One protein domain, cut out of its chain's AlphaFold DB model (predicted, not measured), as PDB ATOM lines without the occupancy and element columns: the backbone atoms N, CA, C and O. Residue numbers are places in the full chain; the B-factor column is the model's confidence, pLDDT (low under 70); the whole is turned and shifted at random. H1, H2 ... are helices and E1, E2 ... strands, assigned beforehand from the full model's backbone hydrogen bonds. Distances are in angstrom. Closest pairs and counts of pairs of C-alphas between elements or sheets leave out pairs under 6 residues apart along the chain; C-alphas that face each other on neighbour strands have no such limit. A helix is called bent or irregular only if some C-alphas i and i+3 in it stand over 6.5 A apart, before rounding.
ATOM      1  N   SER A  45     165.221  71.459 197.072       96.31
ATOM      2  CA  SER A  45     165.174  72.754 196.394       96.31
ATOM      3  C   SER A  45     163.731  73.175 196.119       96.31
ATOM      4  O   SER A  45     163.386  74.335 196.335       96.31
ATOM      5  N   ALA A  46     162.878  72.242 195.686       95.75
ATOM      6  CA  ALA A  46     161.461  72.514 195.474       95.75
ATOM      7  C   ALA A  46     160.751  72.871 196.792       95.75
ATOM      8  O   ALA A  46     160.008  73.849 196.831       95.75
ATOM      9  N   ARG A  47     161.024  72.145 197.887       97.06
ATOM     10  CA  ARG A  47     160.476  72.454 199.222       97.06
ATOM     11  C   ARG A  47     160.917  73.819 199.724       97.06
ATOM     12  O   ARG A  47     160.081  74.552 200.232       97.06
ATOM     13  N   ARG A  48     162.182  74.197 199.529       96.88
ATOM     14  CA  ARG A  48     162.686  75.529 199.895       96.88
ATOM     15  C   ARG A  48     161.930  76.639 199.173       96.88
ATOM     16  O   ARG A  48     161.556  77.628 199.797       96.88
ATOM     17  N   THR A  49     161.686  76.470 197.872       97.00
ATOM     18  CA  THR A  49     160.880  77.418 197.093       97.00
ATOM     19  C   THR A  49     159.445  77.473 197.609       97.00
ATOM     20  O   THR A  49     158.963  78.561 197.890       97.00
ATOM     21  N   MET A  50     158.795  76.324 197.826       97.12
ATOM     22  CA  MET A  50     157.428  76.272 198.365       97.12
ATOM     23  C   MET A  50     157.320  76.902 199.760       97.12
ATOM     24  O   MET A  50     156.365  77.625 200.026       97.12
ATOM     25  N   ALA A  51     158.305  76.669 200.632       97.81
ATOM     26  CA  ALA A  51     158.380  77.280 201.954       97.81
ATOM     27  C   ALA A  51     158.483  78.809 201.858       97.81
ATOM     28  O   ALA A  51     157.752  79.521 202.540       97.81
ATOM     29  N   SER A  52     159.346  79.315 200.968       97.69
ATOM     30  CA  SER A  52     159.461  80.753 200.693       97.69
ATOM     31  C   SER A  52     158.184  81.349 200.109       97.69
ATOM     32  O   SER A  52     157.812  82.454 200.495       97.69
ATOM     33  N   ASP A  53     157.516  80.647 199.197       97.56
ATOM     34  CA  ASP A  53     156.272  81.117 198.586       97.56
ATOM     35  C   ASP A  53     155.149  81.211 199.628       97.56
ATOM     36  O   ASP A  53     154.470  82.235 199.689       97.56
ATOM     37  N   LEU A  54     154.998  80.202 200.498       97.56
ATOM     38  CA  LEU A  54     154.036  80.245 201.607       97.56
ATOM     39  C   LEU A  54     154.351  81.362 202.594       97.56
ATOM     40  O   LEU A  54     153.468  82.154 202.908       97.56
ATOM     41  N   TYR A  55     155.602  81.446 203.053       97.81
ATOM     42  CA  TYR A  55     156.026  82.486 203.985       97.81
ATOM     43  C   TYR A  55     155.701  83.879 203.427       97.81
ATOM     44  O   TYR A  55     155.013  84.670 204.068       97.81
ATOM     45  N   ARG A  56     156.113  84.161 202.185       97.69
ATOM     46  CA  ARG A  56     155.859  85.454 201.534       97.69
ATOM     47  C   ARG A  56     154.374  85.738 201.359       97.69
ATOM     48  O   ARG A  56     153.970  86.875 201.568       97.69
ATOM     49  N   ALA A  57     153.578  84.738 200.992       97.75
ATOM     50  CA  ALA A  57     152.142  84.907 200.814       97.75
ATOM     51  C   ALA A  57     151.428  85.191 202.145       97.75
ATOM     52  O   ALA A  57     150.555  86.052 202.194       97.75
ATOM     53  N   PHE A  58     151.830  84.541 203.242       97.12
ATOM     54  CA  PHE A  58     151.307  84.852 204.574       97.12
ATOM     55  C   PHE A  58     151.699  86.264 205.032       97.12
ATOM     56  O   PHE A  58     150.835  86.997 205.511       97.12
ATOM     57  N   ILE A  59     152.957  86.679 204.844       96.44
ATOM     58  CA  ILE A  59     153.392  88.052 205.156       96.44
ATOM     59  C   ILE A  59     152.642  89.081 204.298       96.44
ATOM     60  O   ILE A  59     152.189  90.102 204.813       96.44
ATOM     61  N   ALA A  60     152.456  88.811 203.003       96.69
ATOM     62  CA  ALA A  60     151.688  89.680 202.115       96.69
ATOM     63  C   ALA A  60     150.222  89.788 202.561       96.69
ATOM     64  O   ALA A  60     149.701  90.895 202.686       96.69
ATOM     65  N   TYR A  61     149.592  88.665 202.912       96.62
ATOM     66  CA  TYR A  61     148.237  88.642 203.461       96.62
ATOM     67  C   TYR A  61     148.126  89.463 204.747       96.62
ATOM     68  O   TYR A  61     147.206  90.267 204.890       96.62
ATOM     69  N   GLN A  62     149.076  89.311 205.674       94.50
ATOM     70  CA  GLN A  62     149.110  90.108 206.899       94.50
ATOM     71  C   GLN A  62     149.223  91.605 206.579       94.50
ATOM     72  O   GLN A  62     148.500  92.412 207.162       94.50
ATOM     73  N   ALA A  63     150.069  91.980 205.617       94.50
ATOM     74  CA  ALA A  63     150.236  93.367 205.199       94.50
ATOM     75  C   ALA A  63     148.973  93.954 204.539       94.50
ATOM     76  O   ALA A  63     148.687  95.137 204.728       94.50
ATOM     77  N   THR A  64     148.198  93.159 203.789       95.44
ATOM     78  CA  THR A  64     146.991  93.636 203.087       95.44
ATOM     79  C   THR A  64     145.715  93.557 203.926       95.44
ATOM     80  O   THR A  64     144.807  94.368 203.735       95.44
ATOM     81  N   LYS A  65     145.619  92.606 204.863       93.94
ATOM     82  CA  LYS A  65     144.433  92.375 205.709       93.94
ATOM     83  C   LYS A  65     144.594  92.851 207.151       93.94
ATOM     84  O   LYS A  65     143.611  92.876 207.888       93.94
ATOM     85  N   GLY A  66     145.806  93.216 207.563       91.50
ATOM     86  CA  GLY A  66     146.127  93.641 208.928       91.50
ATOM     87  C   GLY A  66     146.164  92.502 209.952       91.50
ATOM     88  O   GLY A  66     146.323  92.760 211.139       91.50
ATOM     89  N   SER A  67     145.992  91.254 209.517       91.25
ATOM     90  CA  SER A  67     146.043  90.050 210.352       91.25
ATOM     91  C   SER A  67     146.339  88.830 209.485       91.25
ATOM     92  O   SER A  67     146.093  88.846 208.277       91.25
ATOM     93  N   PHE A  68     146.876  87.774 210.090       93.69
ATOM     94  CA  PHE A  68     146.982  86.474 209.436       93.69
ATOM     95  C   PHE A  68     145.602  85.812 209.273       93.69
ATOM     96  O   PHE A  68     144.643  86.218 209.930       93.69
ATOM     97  N   PRO A  69     145.461  84.794 208.405       93.44
ATOM     98  CA  PRO A  69     144.173  84.128 208.192       93.44
ATOM     99  C   PRO A  69     143.719  83.243 209.370       93.44
ATOM    100  O   PRO A  69     142.591  82.755 209.351       93.44
ATOM    101  N   TRP A  70     144.567  83.030 210.379       92.50
ATOM    102  CA  TRP A  70     144.238  82.315 211.614       92.50
ATOM    103  C   TRP A  70     143.856  83.263 212.752       92.50
ATOM    104  O   TRP A  70     144.262  84.421 212.794       92.50
ATOM    105  N   THR A  71     143.086  82.745 213.709       86.75
ATOM    106  CA  THR A  71     142.593  83.499 214.876       86.75
ATOM    107  C   THR A  71     143.350  83.202 216.173       86.75
ATOM    108  O   THR A  71     143.029  83.778 217.208       86.75
ATOM    109  N   ALA A  72     144.294  82.263 216.143       89.38
ATOM    110  CA  ALA A  72     145.107  81.841 217.277       89.38
ATOM    111  C   ALA A  72     146.467  81.346 216.774       89.38
ATOM    112  O   ALA A  72     146.633  81.142 215.569       89.38
ATOM    113  N   ASP A  73     147.399  81.124 217.700       92.69
ATOM    114  CA  ASP A  73     148.699  80.536 217.391       92.69
ATOM    115  C   ASP A  73     148.546  79.245 216.584       92.69
ATOM    116  O   ASP A  73     147.732  78.367 216.887       92.69
ATOM    117  N   VAL A  74     149.374  79.135 215.555       94.44
ATOM    118  CA  VAL A  74     149.507  77.941 214.739       94.44
ATOM    119  C   VAL A  74     150.699  77.164 215.301       94.44
ATOM    120  O   VAL A  74     151.838  77.602 215.116       94.44
ATOM    121  N   PRO A  75     150.492  76.025 215.992       93.50
ATOM    122  CA  PRO A  75     151.600  75.146 216.369       93.50
ATOM    123  C   PRO A  75     152.225  74.546 215.105       93.50
ATOM    124  O   PRO A  75     151.676  74.739 214.026       93.50
ATOM    125  N   ALA A  76     153.319  73.785 215.210       93.81
ATOM    126  CA  ALA A  76     153.961  73.124 214.065       93.81
ATOM    127  C   ALA A  76     152.984  72.210 213.305       93.81
ATOM    128  O   ALA A  76     152.878  71.012 213.566       93.81
ATOM    129  N   THR A  77     152.270  72.800 212.349       96.94
ATOM    130  CA  THR A  77     151.124  72.218 211.657       96.94
ATOM    131  C   THR A  77     151.548  71.923 210.238       96.94
ATOM    132  O   THR A  77     152.146  72.765 209.570       96.94
ATOM    133  N   LEU A  78     151.254  70.719 209.761       97.25
ATOM    134  CA  LEU A  78     151.574  70.357 208.390       97.25
ATOM    135  C   LEU A  78     150.780  71.228 207.412       97.25
ATOM    136  O   LEU A  78     149.578  71.422 207.572       97.25
ATOM    137  N   ALA A  79     151.427  71.710 206.354       96.94
ATOM    138  CA  ALA A  79     150.783  72.591 205.384       96.94
ATOM    139  C   ALA A  79     149.678  71.891 204.566       96.94
ATOM    140  O   ALA A  79     148.914  72.563 203.883       96.94
ATOM    141  N   ASN A  80     149.576  70.556 204.614       96.12
ATOM    142  CA  ASN A  80     148.469  69.794 204.028       96.12
ATOM    143  C   ASN A  80     147.355  69.451 205.033       96.12
ATOM    144  O   ASN A  80     146.444  68.705 204.677       96.12
ATOM    145  N   ASP A  81     147.439  69.937 206.272       96.19
ATOM    146  CA  ASP A  81     146.381  69.754 207.259       96.19
ATOM    147  C   ASP A  81     145.065  70.379 206.769       96.19
ATOM    148  O   ASP A  81     145.046  71.317 205.960       96.19
ATOM    149  N   THR A  82     143.941  69.874 207.272       93.81
ATOM    150  CA  THR A  82     142.616  70.425 206.964       93.81
ATOM    151  C   THR A  82     142.497  71.905 207.332       93.81
ATOM    152  O   THR A  82     141.995  72.682 206.530       93.81
ATOM    153  N   SER A  83     143.054  72.341 208.466       94.25
ATOM    154  CA  SER A  83     143.084  73.759 208.864       94.25
ATOM    155  C   SER A  83     143.843  74.650 207.874       94.25
ATOM    156  O   SER A  83     143.566  75.842 207.762       94.25
ATOM    157  N   MET A  84     144.771  74.075 207.106       95.12
ATOM    158  CA  MET A  84     145.543  74.785 206.091       95.12
ATOM    159  C   MET A  84     144.851  74.776 204.728       95.12
ATOM    160  O   MET A  84     144.903  75.773 204.012       95.12
ATOM    161  N   THR A  85     144.202  73.671 204.356       94.94
ATOM    162  CA  THR A  85     143.796  73.403 202.963       94.94
ATOM    163  C   THR A  85     142.296  73.246 202.731       94.94
ATOM    164  O   THR A  85     141.890  73.089 201.580       94.94
ATOM    165  N   ASP A  86     141.460  73.309 203.773       90.94
ATOM    166  CA  ASP A  86     140.002  73.272 203.621       90.94
ATOM    167  C   ASP A  86     139.547  74.348 202.615       90.94
ATOM    168  O   ASP A  86     139.935  75.517 202.693       90.94
ATOM    169  N   GLY A  87     138.746  73.953 201.622       78.44
ATOM    170  CA  GLY A  87     138.298  74.835 200.541       78.44
ATOM    171  C   GLY A  87     137.419  76.003 201.007       78.44
ATOM    172  O   GLY A  87     137.282  76.993 200.290       78.44
ATOM    173  N   THR A  88     136.837  75.903 202.199       79.31
ATOM    174  CA  THR A  88     135.947  76.913 202.781       79.31
ATOM    175  C   THR A  88     136.616  77.767 203.854       79.31
ATOM    176  O   THR A  88     136.246  78.928 204.011       79.31
ATOM    177  N   THR A  89     137.590  77.220 204.582       87.62
ATOM    178  CA  THR A  89     138.167  77.865 205.781       87.62
ATOM    179  C   THR A  89     139.684  77.725 205.912       87.62
ATOM    180  O   THR A  89     140.262  78.280 206.842       87.62
ATOM    181  N   GLY A  90     140.342  77.013 204.998       94.56
ATOM    182  CA  GLY A  90     141.768  76.727 205.074       94.56
ATOM    183  C   GLY A  90     142.626  77.984 204.958       94.56
ATOM    184  O   GLY A  90     142.389  78.837 204.098       94.56
ATOM    185  N   TYR A  91     143.663  78.092 205.785       95.81
ATOM    186  CA  TYR A  91     144.539  79.265 205.807       95.81
ATOM    187  C   TYR A  91     145.283  79.495 204.483       95.81
ATOM    188  O   TYR A  91     145.348  80.627 204.014       95.81
ATOM    189  N   ILE A  92     145.777  78.440 203.827       96.38
ATOM    190  CA  ILE A  92     146.402  78.522 202.493       96.38
ATOM    191  C   ILE A  92     145.342  78.840 201.432       96.38
ATOM    192  O   ILE A  92     145.597  79.620 200.515       96.38
ATOM    193  N   THR A  93     144.130  78.296 201.572       94.69
ATOM    194  CA  THR A  93     142.997  78.633 200.699       94.69
ATOM    195  C   THR A  93     142.646  80.122 200.788       94.69
ATOM    196  O   THR A  93     142.375  80.753 199.768       94.69
ATOM    197  N   ALA A  94     142.721  80.728 201.977       95.44
ATOM    198  CA  ALA A  94     142.520  82.165 202.156       95.44
ATOM    199  C   ALA A  94     143.581  83.002 201.415       95.44
ATOM    200  O   ALA A  94     143.238  84.025 200.815       95.44
ATOM    201  N   LEU A  95     144.841  82.550 201.376       96.56
ATOM    202  CA  LEU A  95     145.898  83.186 200.570       96.56
ATOM    203  C   LEU A  95     145.594  83.118 199.071       96.56
ATOM    204  O   LEU A  95     145.780  84.090 198.343       96.56
ATOM    205  N   VAL A  96     145.091  81.974 198.606       95.56
ATOM    206  CA  VAL A  96     144.683  81.797 197.207       95.56
ATOM    207  C   VAL A  96     143.514  82.718 196.857       95.56
ATOM    208  O   VAL A  96     143.558  83.422 195.850       95.56
ATOM    209  N   ASN A  97     142.487  82.762 197.705       94.06
ATOM    210  CA  ASN A  97     141.283  83.564 197.476       94.06
ATOM    211  C   ASN A  97     141.544  85.076 197.540       94.06
ATOM    212  O   ASN A  97     140.834  85.853 196.906       94.06
ATOM    213  N   SER A  98     142.555  85.498 198.301       94.44
ATOM    214  CA  SER A  98     142.997  86.896 198.370       94.44
ATOM    215  C   SER A  98     143.967  87.284 197.251       94.44
ATOM    216  O   SER A  98     144.233  88.471 197.083       94.44
ATOM    217  N   GLY A  99     144.445  86.321 196.456       95.44
ATOM    218  CA  GLY A  99     145.389  86.555 195.362       95.44
ATOM    219  C   GLY A  99     146.855  86.643 195.794       95.44
ATOM    220  O   GLY A  99     147.711  86.891 194.947       95.44
ATOM    221  N   GLU A 100     147.156  86.401 197.071       96.56
ATOM    222  CA  GLU A 100     148.520  86.429 197.623       96.56
ATOM    223  C   GLU A 100     149.306  85.152 197.285       96.56
ATOM    224  O   GLU A 100     150.537  85.133 197.297       96.56
ATOM    225  N   LEU A 101     148.594  84.073 196.937       96.81
ATOM    226  CA  LEU A 101     149.166  82.811 196.480       96.81
ATOM    227  C   LEU A 101     148.505  82.355 195.175       96.81
ATOM    228  O   LEU A 101     147.310  82.541 194.953       96.81
ATOM    229  N   LYS A 102     149.280  81.717 194.291       96.00
ATOM    230  CA  LYS A 102     148.765  81.207 193.011       96.00
ATOM    231  C   LYS A 102     147.680  80.149 193.234       96.00
ATOM    232  O   LYS A 102     147.855  79.237 194.039       96.00
ATOM    233  N   SER A 103     146.616  80.193 192.435       94.56
ATOM    234  CA  SER A 103     145.469  79.278 192.557       94.56
ATOM    235  C   SER A 103     145.794  77.799 192.352       94.56
ATOM    236  O   SER A 103     145.121  76.939 192.906       94.56
ATOM    237  N   ASN A 104     146.850  77.484 191.601       94.25
ATOM    238  CA  ASN A 104     147.309  76.114 191.396       94.25
ATOM    239  C   ASN A 104     148.369  75.659 192.412       94.25
ATOM    240  O   ASN A 104     148.915  74.572 192.239       94.25
ATOM    241  N   PHE A 105     148.693  76.459 193.437       95.25
ATOM    242  CA  PHE A 105     149.787  76.162 194.363       95.25
ATOM    243  C   PHE A 105     149.613  74.812 195.064       95.25
ATOM    244  O   PHE A 105     150.521  73.990 195.016       95.25
ATOM    245  N   ILE A 106     148.440  74.547 195.651       92.56
ATOM    246  CA  ILE A 106     148.170  73.298 196.387       92.56
ATOM    247  C   ILE A 106     148.339  72.083 195.462       92.56
ATOM    248  O   ILE A 106     149.014  71.114 195.807       92.56
ATOM    249  N   THR A 107     147.796  72.159 194.244       94.38
ATOM    250  CA  THR A 107     147.926  71.095 193.238       94.38
ATOM    251  C   THR A 107     149.372  70.919 192.768       94.38
ATOM    252  O   THR A 107     149.822  69.790 192.603       94.38
ATOM    253  N   ALA A 108     150.111  72.014 192.569       93.88
ATOM    254  CA  ALA A 108     151.511  71.983 192.145       93.88
ATOM    255  C   ALA A 108     152.449  71.467 193.251       93.88
ATOM    256  O   ALA A 108     153.428  70.784 192.955       93.88
ATOM    257  N   ALA A 109     152.146  71.768 194.516       93.50
ATOM    258  CA  ALA A 109     152.896  71.282 195.666       93.50
ATOM    259  C   ALA A 109     152.708  69.771 195.868       93.50
ATOM    260  O   ALA A 109     153.667  69.059 196.186       93.50
ATOM    261  N   GLY A 110     151.492  69.263 195.640       93.75
ATOM    262  CA  GLY A 110     151.175  67.842 195.745       93.75
ATOM    263  C   GLY A 110     151.596  67.268 197.101       93.75
ATOM    264  O   GLY A 110     151.335  67.850 198.152       93.75
ATOM    265  N   SER A 111     152.308  66.139 197.090       93.88
ATOM    266  CA  SER A 111     152.784  65.491 198.319       93.88
ATOM    267  C   SER A 111     153.877  66.265 199.064       93.88
ATOM    268  O   SER A 111     154.118  65.976 200.233       93.88
ATOM    269  N   ASN A 112     154.528  67.259 198.441       94.38
ATOM    270  CA  ASN A 112     155.503  68.099 199.142       94.38
ATOM    271  C   ASN A 112     154.837  69.040 200.146       94.38
ATOM    272  O   ASN A 112     155.498  69.458 201.093       94.38
ATOM    273  N   LEU A 113     153.541  69.335 199.985       95.31
ATOM    274  CA  LEU A 113     152.814  70.178 200.931       95.31
ATOM    275  C   LEU A 113     152.782  69.544 202.331       95.31
ATOM    276  O   LEU A 113     153.037  70.213 203.321       95.31
ATOM    277  N   GLY A 114     152.608  68.221 202.409       96.25
ATOM    278  CA  GLY A 114     152.672  67.467 203.668       96.25
ATOM    279  C   GLY A 114     154.080  67.255 204.229       96.25
ATOM    280  O   GLY A 114     154.265  66.417 205.104       96.25
ATOM    281  N   LYS A 115     155.083  67.966 203.705       96.56
ATOM    282  CA  LYS A 115     156.468  67.971 204.204       96.56
ATOM    283  C   LYS A 115     156.907  69.344 204.712       96.56
ATOM    284  O   LYS A 115     158.075  69.524 205.054       96.56
ATOM    285  N   LEU A 116     155.983  70.299 204.706       97.94
ATOM    286  CA  LEU A 116     156.168  71.651 205.202       97.94
ATOM    287  C   LEU A 116     155.404  71.777 206.515       97.94
ATOM    288  O   LEU A 116     154.238  71.392 206.587       97.94
ATOM    289  N   TYR A 117     156.056  72.327 207.526       97.69
ATOM    290  CA  TYR A 117     155.436  72.763 208.765       97.69
ATOM    291  C   TYR A 117     155.265  74.274 208.720       97.69
ATOM    292  O   TYR A 117     156.181  74.987 208.318       97.69
ATOM    293  N   VAL A 118     154.096  74.749 209.122       97.50
ATOM    294  CA  VAL A 118     153.810  76.163 209.346       97.50
ATOM    295  C   VAL A 118     153.632  76.348 210.843       97.50
ATOM    296  O   VAL A 118     152.876  75.607 211.470       97.50
ATOM    297  N   THR A 119     154.323  77.334 211.396       96.75
ATOM    298  CA  THR A 119     154.174  77.793 212.776       96.75
ATOM    299  C   THR A 119     153.925  79.287 212.768       96.75
ATOM    300  O   THR A 119     154.555  80.020 212.010       96.75
ATOM    301  N   SER A 120     153.039  79.753 213.636       95.06
ATOM    302  CA  SER A 120     152.885  81.173 213.915       95.06
ATOM    303  C   SER A 120     152.580  81.367 215.385       95.06
ATOM    304  O   SER A 120     151.629  80.774 215.888       95.06
ATOM    305  N   THR A 121     153.377  82.184 216.064       92.12
ATOM    306  CA  THR A 121     153.131  82.562 217.459       92.12
ATOM    307  C   THR A 121     152.940  84.065 217.564       92.12
ATOM    308  O   THR A 121     153.669  84.831 216.937       92.12
ATOM    309  N   ASP A 122     151.958  84.491 218.348       86.88
ATOM    310  CA  ASP A 122     151.730  85.888 218.701       86.88
ATOM    311  C   ASP A 122     152.282  86.159 220.104       86.88
ATOM    312  O   ASP A 122     151.742  85.715 221.118       86.88
ATOM    313  N   THR A 123     153.378  86.913 220.175       83.31
ATOM    314  CA  THR A 123     153.897  87.429 221.443       83.31
ATOM    315  C   THR A 123     153.647  88.930 221.519       83.31
ATOM    316  O   THR A 123     154.420  89.733 221.003       83.31
ATOM    317  N   ALA A 124     152.566  89.311 222.206       77.62
ATOM    318  CA  ALA A 124     152.192  90.706 222.461       77.62
ATOM    319  C   ALA A 124     152.029  91.565 221.186       77.62
ATOM    320  O   ALA A 124     152.433  92.729 221.158       77.62
ATOM    321  N   GLY A 125     151.426  91.001 220.135       73.56
ATOM    322  CA  GLY A 125     151.202  91.655 218.845       73.56
ATOM    323  C   GLY A 125     152.384  91.544 217.879       73.56
ATOM    324  O   GLY A 125     152.324  92.096 216.779       73.56
ATOM    325  N   VAL A 126     153.456  90.849 218.273       78.06
ATOM    326  CA  VAL A 126     154.575  90.497 217.397       78.06
ATOM    327  C   VAL A 126     154.402  89.049 216.974       78.06
ATOM    328  O   VAL A 126     154.509  88.137 217.793       78.06
ATOM    329  N   TYR A 127     154.144  88.853 215.686       83.50
ATOM    330  CA  TYR A 127     153.997  87.527 215.112       83.50
ATOM    331  C   TYR A 127     155.350  86.977 214.654       83.50
ATOM    332  O   TYR A 127     156.022  87.616 213.846       83.50
ATOM    333  N   ASP A 128     155.710  85.780 215.115       90.69
ATOM    334  CA  ASP A 128     156.814  84.987 214.566       90.69
ATOM    335  C   ASP A 128     156.229  83.913 213.642       90.69
ATOM    336  O   ASP A 128     155.576  82.981 214.110       90.69
ATOM    337  N   LEU A 129     156.388  84.080 212.327       95.19
ATOM    338  CA  LEU A 129     155.934  83.129 211.312       95.19
ATOM    339  C   LEU A 129     157.122  82.300 210.841       95.19
ATOM    340  O   LEU A 129     158.097  82.846 210.344       95.19
ATOM    341  N   ASN A 130     156.988  80.982 210.884       96.75
ATOM    342  CA  ASN A 130     158.020  80.070 210.419       96.75
ATOM    343  C   ASN A 130     157.418  79.062 209.434       96.75
ATOM    344  O   ASN A 130     156.346  78.501 209.673       96.75
ATOM    345  N   VAL A 131     158.117  78.811 208.324       97.75
ATOM    346  CA  VAL A 131     157.787  77.719 207.396       97.75
ATOM    347  C   VAL A 131     158.990  76.798 207.256       97.75
ATOM    348  O   VAL A 131     160.002  77.167 206.658       97.75
ATOM    349  N   CYS A 132     158.878  75.598 207.813       97.31
ATOM    350  CA  CYS A 132     159.980  74.664 208.003       97.31
ATOM    351  C   CYS A 132     159.817  73.402 207.153       97.31
ATOM    352  O   CYS A 132     158.708  72.923 206.940       97.31
ATOM    353  N   TYR A 133     160.917  72.808 206.699       96.94
ATOM    354  CA  TYR A 133     160.909  71.480 206.084       96.94
ATOM    355  C   TYR A 133     162.117  70.665 206.533       96.94
ATOM    356  O   TYR A 133     163.191  71.210 206.793       96.94
ATOM    357  N   LEU A 134     161.937  69.346 206.596       94.88
ATOM    358  CA  LEU A 134     163.033  68.416 206.846       94.88
ATOM    359  C   LEU A 134     163.752  68.135 205.513       94.88
ATOM    360  O   LEU A 134     163.117  67.607 204.585       94.88
ATOM    361  N   PRO A 135     165.039  68.493 205.375       94.00
ATOM    362  CA  PRO A 135     165.817  68.156 204.200       94.00
ATOM    363  C   PRO A 135     166.033  66.647 204.102       94.00
ATOM    364  O   PRO A 135     166.326  65.964 205.079       94.00
ATOM    365  N   GLU A 136     165.919  66.116 202.889       92.88
ATOM    366  CA  GLU A 136     166.208  64.715 202.616       92.88
ATOM    367  C   GLU A 136     167.628  64.539 202.072       92.88
ATOM    368  O   GLU A 136     168.277  63.547 202.374       92.88
ATOM    369  N   SER A 137     168.150  65.437 201.248       92.62
ATOM    370  CA  SER A 137     169.490  65.307 200.677       92.62
ATOM    371  C   SER A 137     170.575  65.541 201.723       92.62
ATOM    372  O   SER A 137     170.465  66.419 202.577       92.62
ATOM    373  N   LYS A 138     171.696  64.824 201.593       89.12
ATOM    374  CA  LYS A 138     172.866  65.040 202.460       89.12
ATOM    375  C   LYS A 138     173.380  66.478 202.370       89.12
ATOM    376  O   LYS A 138     173.857  67.016 203.359       89.12
ATOM    377  N   SER A 139     173.284  67.107 201.198       89.69
ATOM    378  CA  SER A 139     173.724  68.491 201.009       89.69
ATOM    379  C   SER A 139     172.904  69.491 201.816       89.69
ATOM    380  O   SER A 139     173.488  70.406 202.373       89.69
ATOM    381  N   PHE A 140     171.580  69.323 201.879       91.56
ATOM    382  CA  PHE A 140     170.732  70.237 202.640       91.56
ATOM    383  C   PHE A 140     170.716  69.875 204.128       91.56
ATOM    384  O   PHE A 140     170.647  70.763 204.961       91.56
ATOM    385  N   ALA A 141     170.840  68.591 204.475       89.25
ATOM    386  CA  ALA A 141     170.961  68.168 205.869       89.25
ATOM    387  C   ALA A 141     172.240  68.701 206.547       89.25
ATOM    388  O   ALA A 141     172.240  68.935 207.747       89.25
ATOM    389  N   ASN A 142     173.315  68.919 205.778       86.69
ATOM    390  CA  ASN A 142     174.553  69.547 206.256       86.69
ATOM    391  C   ASN A 142     174.623  71.056 205.941       86.69
ATOM    392  O   ASN A 142     175.694  71.654 206.052       86.69
ATOM    393  N   ASP A 143     173.524  71.670 205.492       88.62
ATOM    394  CA  ASP A 143     173.462  73.117 205.282       88.62
ATOM    395  C   ASP A 143     173.503  73.822 206.652       88.62
ATOM    396  O   ASP A 143     172.800  73.392 207.568       88.62
ATOM    397  N   PRO A 144     174.280  74.908 206.826       88.12
ATOM    398  CA  PRO A 144     174.296  75.672 208.075       88.12
ATOM    399  C   PRO A 144     172.923  76.205 208.519       88.12
ATOM    400  O   PRO A 144     172.759  76.539 209.685       88.12
ATOM    401  N   ALA A 145     171.942  76.294 207.615       90.06
ATOM    402  CA  ALA A 145     170.569  76.676 207.934       90.06
ATOM    403  C   ALA A 145     169.712  75.522 208.497       90.06
ATOM    404  O   ALA A 145     168.599  75.769 208.959       90.06
ATOM    405  N   ALA A 146     170.189  74.272 208.452       91.81
ATOM    406  CA  ALA A 146     169.506  73.108 209.019       91.81
ATOM    407  C   ALA A 146     169.783  73.008 210.529       91.81
ATOM    408  O   ALA A 146     170.464  72.097 211.001       91.81
ATOM    409  N   ILE A 147     169.287  73.990 211.281       91.38
ATOM    410  CA  ILE A 147     169.537  74.141 212.723       91.38
ATOM    411  C   ILE A 147     168.261  74.179 213.557       91.38
ATOM    412  O   ILE A 147     168.363  74.358 214.763       91.38
ATOM    413  N   TYR A 148     167.083  74.025 212.953       92.50
ATOM    414  CA  TYR A 148     165.807  74.218 213.639       92.50
ATOM    415  C   TYR A 148     165.085  72.902 213.941       92.50
ATOM    416  O   TYR A 148     165.358  71.866 213.333       92.50
ATOM    417  N   ASP A 149     164.124  72.945 214.859       91.94
ATOM    418  CA  ASP A 149     163.072  71.936 214.969       91.94
ATOM    419  C   ASP A 149     161.904  72.228 213.999       91.94
ATOM    420  O   ASP A 149     161.923  73.193 213.232       91.94
ATOM    421  N   SER A 150     160.861  71.392 214.012       92.06
ATOM    422  CA  SER A 150     159.695  71.575 213.136       92.06
ATOM    423  C   SER A 150     158.846  72.806 213.471       92.06
ATOM    424  O   SER A 150     158.010  73.190 212.658       92.06
ATOM    425  N   ALA A 151     159.019  73.404 214.654       92.06
ATOM    426  CA  ALA A 151     158.344  74.631 215.066       92.06
ATOM    427  C   ALA A 151     159.143  75.893 214.696       92.06
ATOM    428  O   ALA A 151     158.600  76.999 214.750       92.06
ATOM    429  N   GLY A 152     160.402  75.738 214.284       91.69
ATOM    430  CA  GLY A 152     161.313  76.838 214.006       91.69
ATOM    431  C   GLY A 152     162.072  77.332 215.234       91.69
ATOM    432  O   GLY A 152     162.664  78.405 215.169       91.69
ATOM    433  N   ALA A 153     162.078  76.601 216.347       90.00
ATOM    434  CA  ALA A 153     162.998  76.891 217.444       90.00
ATOM    435  C   ALA A 153     164.383  76.298 217.144       90.00
ATOM    436  O   ALA A 153     164.504  75.367 216.345       90.00
ATOM    437  N   ASP A 154     165.433  76.829 217.775       87.25
ATOM    438  CA  ASP A 154     166.787  76.296 217.615       87.25
ATOM    439  C   ASP A 154     166.834  74.831 218.080       87.25
ATOM    440  O   ASP A 154     166.626  74.497 219.250       87.25
ATOM    441  N   GLY A 155     167.122  73.942 217.135       78.31
ATOM    442  CA  GLY A 155     167.296  72.518 217.340       78.31
ATOM    443  C   GLY A 155     168.572  72.268 218.129       78.31
ATOM    444  O   GLY A 155     169.665  72.152 217.569       78.31
ATOM    445  N   LEU A 156     168.434  72.142 219.449       70.25
ATOM    446  CA  LEU A 156     169.555  71.937 220.373       70.25
ATOM    447  C   LEU A 156     170.377  70.683 220.069       70.25
ATOM    448  O   LEU A 156     171.469  70.538 220.591       70.25
ATOM    449  N   THR A 157     169.875  69.767 219.247       79.81
ATOM    450  CA  THR A 157     170.570  68.529 218.896       79.81
ATOM    451  C   THR A 157     171.124  68.526 217.479       79.81
ATOM    452  O   THR A 157     171.518  67.463 217.030       79.81
ATOM    453  N   CYS A 158     171.109  69.637 216.743       79.38
ATOM    454  CA  CYS A 158     171.465  69.628 215.325       79.38
ATOM    455  C   CYS A 158     172.958  69.501 215.031       79.38
ATOM    456  O   CYS A 158     173.779  70.070 215.748       79.38
ATOM    457  N   ILE A 159     173.309  68.806 213.935       70.81
ATOM    458  CA  ILE A 159     174.713  68.597 213.523       70.81
ATOM    459  C   ILE A 159     175.429  69.936 213.344       70.81
ATOM    460  O   ILE A 159     176.562  70.097 213.793       70.81
ATOM    461  N   ALA A 160     174.749  70.920 212.753       69.56
ATOM    462  CA  ALA A 160     175.271  72.276 212.607       69.56
ATOM    463  C   ALA A 160     175.496  72.998 213.958       69.56
ATOM    464  O   ALA A 160     176.337  73.888 214.035       69.56
ATOM    465  N   ASN A 161     174.845  72.547 215.037       68.06
ATOM    466  CA  ASN A 161     175.075  72.980 216.421       68.06
ATOM    467  C   ASN A 161     176.102  72.096 217.168       68.06
ATOM    468  O   ASN A 161     176.269  72.220 218.379       68.06
ATOM    469  N   GLY A 162     176.805  71.199 216.462       66.75
ATOM    470  CA  GLY A 162     177.855  70.334 217.016       66.75
ATOM    471  C   GLY A 162     177.345  69.092 217.752       66.75
ATOM    472  O   GLY A 162     178.129  68.403 218.406       66.75
ATOM    473  N   LEU A 163     176.047  68.795 217.658       64.62
ATOM    474  CA  LEU A 163     175.374  67.715 218.377       64.62
ATOM    475  C   LEU A 163     174.735  66.793 217.321       64.62
ATOM    476  O   LEU A 163     174.094  67.253 216.396       64.62
ATOM    477  N   GLY A 164     175.030  65.494 217.325       64.56
ATOM    478  CA  GLY A 164     174.870  64.634 216.137       64.56
ATOM    479  C   GLY A 164     173.453  64.136 215.792       64.56
ATOM    480  O   GLY A 164     173.316  62.937 215.578       64.56
ATOM    481  N   SER A 165     172.405  64.974 215.766       73.12
ATOM    482  CA  SER A 165     171.050  64.542 215.346       73.12
ATOM    483  C   SER A 165     170.837  64.596 213.835       73.12
ATOM    484  O   SER A 165     171.175  65.579 213.181       73.12
ATOM    485  N   ASP A 166     170.142  63.582 213.317       64.44
ATOM    486  CA  ASP A 166     169.695  63.494 211.921       64.44
ATOM    487  C   ASP A 166     168.389  64.269 211.639       64.44
ATOM    488  O   ASP A 166     167.925  64.309 210.498       64.44
ATOM    489  N   THR A 167     167.754  64.867 212.656       83.62
ATOM    490  CA  THR A 167     166.444  65.538 212.519       83.62
ATOM    491  C   THR A 167     166.553  67.042 212.723       83.62
ATOM    492  O   THR A 167     166.303  67.560 213.806       83.62
ATOM    493  N   CYS A 168     166.932  67.742 211.653       91.69
ATOM    494  CA  CYS A 168     167.122  69.189 211.654       91.69
ATOM    495  C   CYS A 168     166.430  69.833 210.476       91.69
ATOM    496  O   CYS A 168     166.662  69.467 209.327       91.69
ATOM    497  N   TYR A 169     165.575  70.793 210.776       94.38
ATOM    498  CA  TYR A 169     164.743  71.481 209.815       94.38
ATOM    499  C   TYR A 169     165.442  72.739 209.320       94.38
ATOM    500  O   TYR A 169     166.208  73.387 210.038       94.38
ATOM    501  N   ILE A 170     165.137  73.093 208.077       95.12
ATOM    502  CA  ILE A 170     165.430  74.409 207.519       95.12
ATOM    503  C   ILE A 170     164.129  75.196 207.558       95.12
ATOM    504  O   ILE A 170     163.116  74.727 207.033       95.12
ATOM    505  N   CYS A 171     164.167  76.388 208.145       96.12
ATOM    506  CA  CYS A 171     163.008  77.259 208.281       96.12
ATOM    507  C   CYS A 171     163.211  78.570 207.528       96.12
ATOM    508  O   CYS A 171     164.298  79.146 207.530       96.12
ATOM    509  N   ILE A 172     162.144  79.031 206.884       97.06
ATOM    510  CA  ILE A 172     162.011  80.405 206.411       97.06
ATOM    511  C   ILE A 172     161.317  81.180 207.528       97.06
ATOM    512  O   ILE A 172     160.244  80.755 207.963       97.06
ATOM    513  N   LYS A 173     161.958  82.251 207.992       91.56
ATOM    514  CA  LYS A 173     161.526  83.116 209.090       91.56
ATOM    515  C   LYS A 173     161.615  84.574 208.669       91.56
ATOM    516  O   LYS A 173     162.412  84.856 207.740       91.56
TER     517      LYS A 173
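AT A GLANCE: This is residues 45 to 173 of the 173 residues of an uncharacterized protein of Candidatus Gottesmanbacteria bacterium GW2011_GWA2_43_14 (UniProt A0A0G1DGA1). A twisted sheet of five strands, with the long hairpin E2 and E3 in its middle, has one long helix, H1, packed along one face. Short helices H3 and H4 pack on H1, with H2 beside H3, at one end of the domain; at the other end lie H5, the short strands E4 and E5, and the long loop of residues 149 to 168. The printed part has 129 residues, with five named helices and five named strands in the order H1 E1 H2 H3 H4 E2 E3 H5 E4 E5; the class is mixed, helices and strands. The sheet's order is E1 E2 E3 E5 E4, all antiparallel. The whole is compact, with a radius of gyration of the C-alphas of 14.6 A and spans of 43 by 36 by 21 A.

IN THESE COORDINATES: The sheet holds E1, residues 74 to 78; E2, 116 to 123, 22.8 A long; E3, 126 to 133, 23.0 A; E5, 169 to 172; and E4, 146 to 148. H1 covers residues 45 to 65, 30.0 A from C-alpha 45 at (165.174, 72.754, 196.394) to C-alpha 65 at (144.433, 92.375, 205.709). H2 is residues 82 to 85, H3 91 to 98, H4 105 to 115, 14.4 A long, and H5 138 to 141. E5 ends with C-alpha 172 at (162.011, 80.405, 206.411).

HOW THE PARTS SIT: E2 and E3 form a hairpin, with N 119 and O 130 at 2.9 A. Edge strand E1 pairs with E2, N 74 and O 120 at 2.8 A. E5 pairs with E3, N 172 and O 131 at 2.8 A, and in staggered fashion with edge strand E4, N 169 and O 148 at 2.8 A. E3, H5 and E4 form a split strand-helix-strand unit, two strands that are not neighbours, joined along the chain through a helix and with E5 between them in the sheet; its crossover is right-handed. H1 is on the sheet, making two layers, at a height of 9.3 A; it runs along the strands, at 17 degrees to E3 on the local plane, and the C-alphas of Ala 51 and Val 131 are closest, 5.5 A apart. With residues 54 to 61 alone H1 touches H3, a steep tilt of 64 degrees, the same way; the closest C-alphas, of Ala 57 and Leu 95, are 6.5 A apart. With residues 47 to 50 alone H1 only just touches H4, with 3 pairs of C-alphas within 8 A, closest Arg 47 and Asn 112 at 6.6 A. H2 and H3 touch only at the corner, C-alphas of Met 84 and Tyr 91 at 4.6 A. H2, H4 and H5 each only graze the sheet. Every O i to N i+4 pair is within hydrogen-bond range in H1 and H3; H4 is irregular, C-alphas 108 and 111 being 9.0 A apart, with 2 of 7 such pairs and 6 of 8 O i to N i+3 pairs within range, and H2 and H5 are too short for an O i to N i+4 pair.

THE WHOLE: The two C-alphas farthest apart, of Thr 88 and Gly 162, are 44.7 A apart. The printed part has no cut, and the link E4 to E5 is long, 20 residues. Mean pLDDT of the printed part is 91.1; residues 160 to 164 and 166 are under 70.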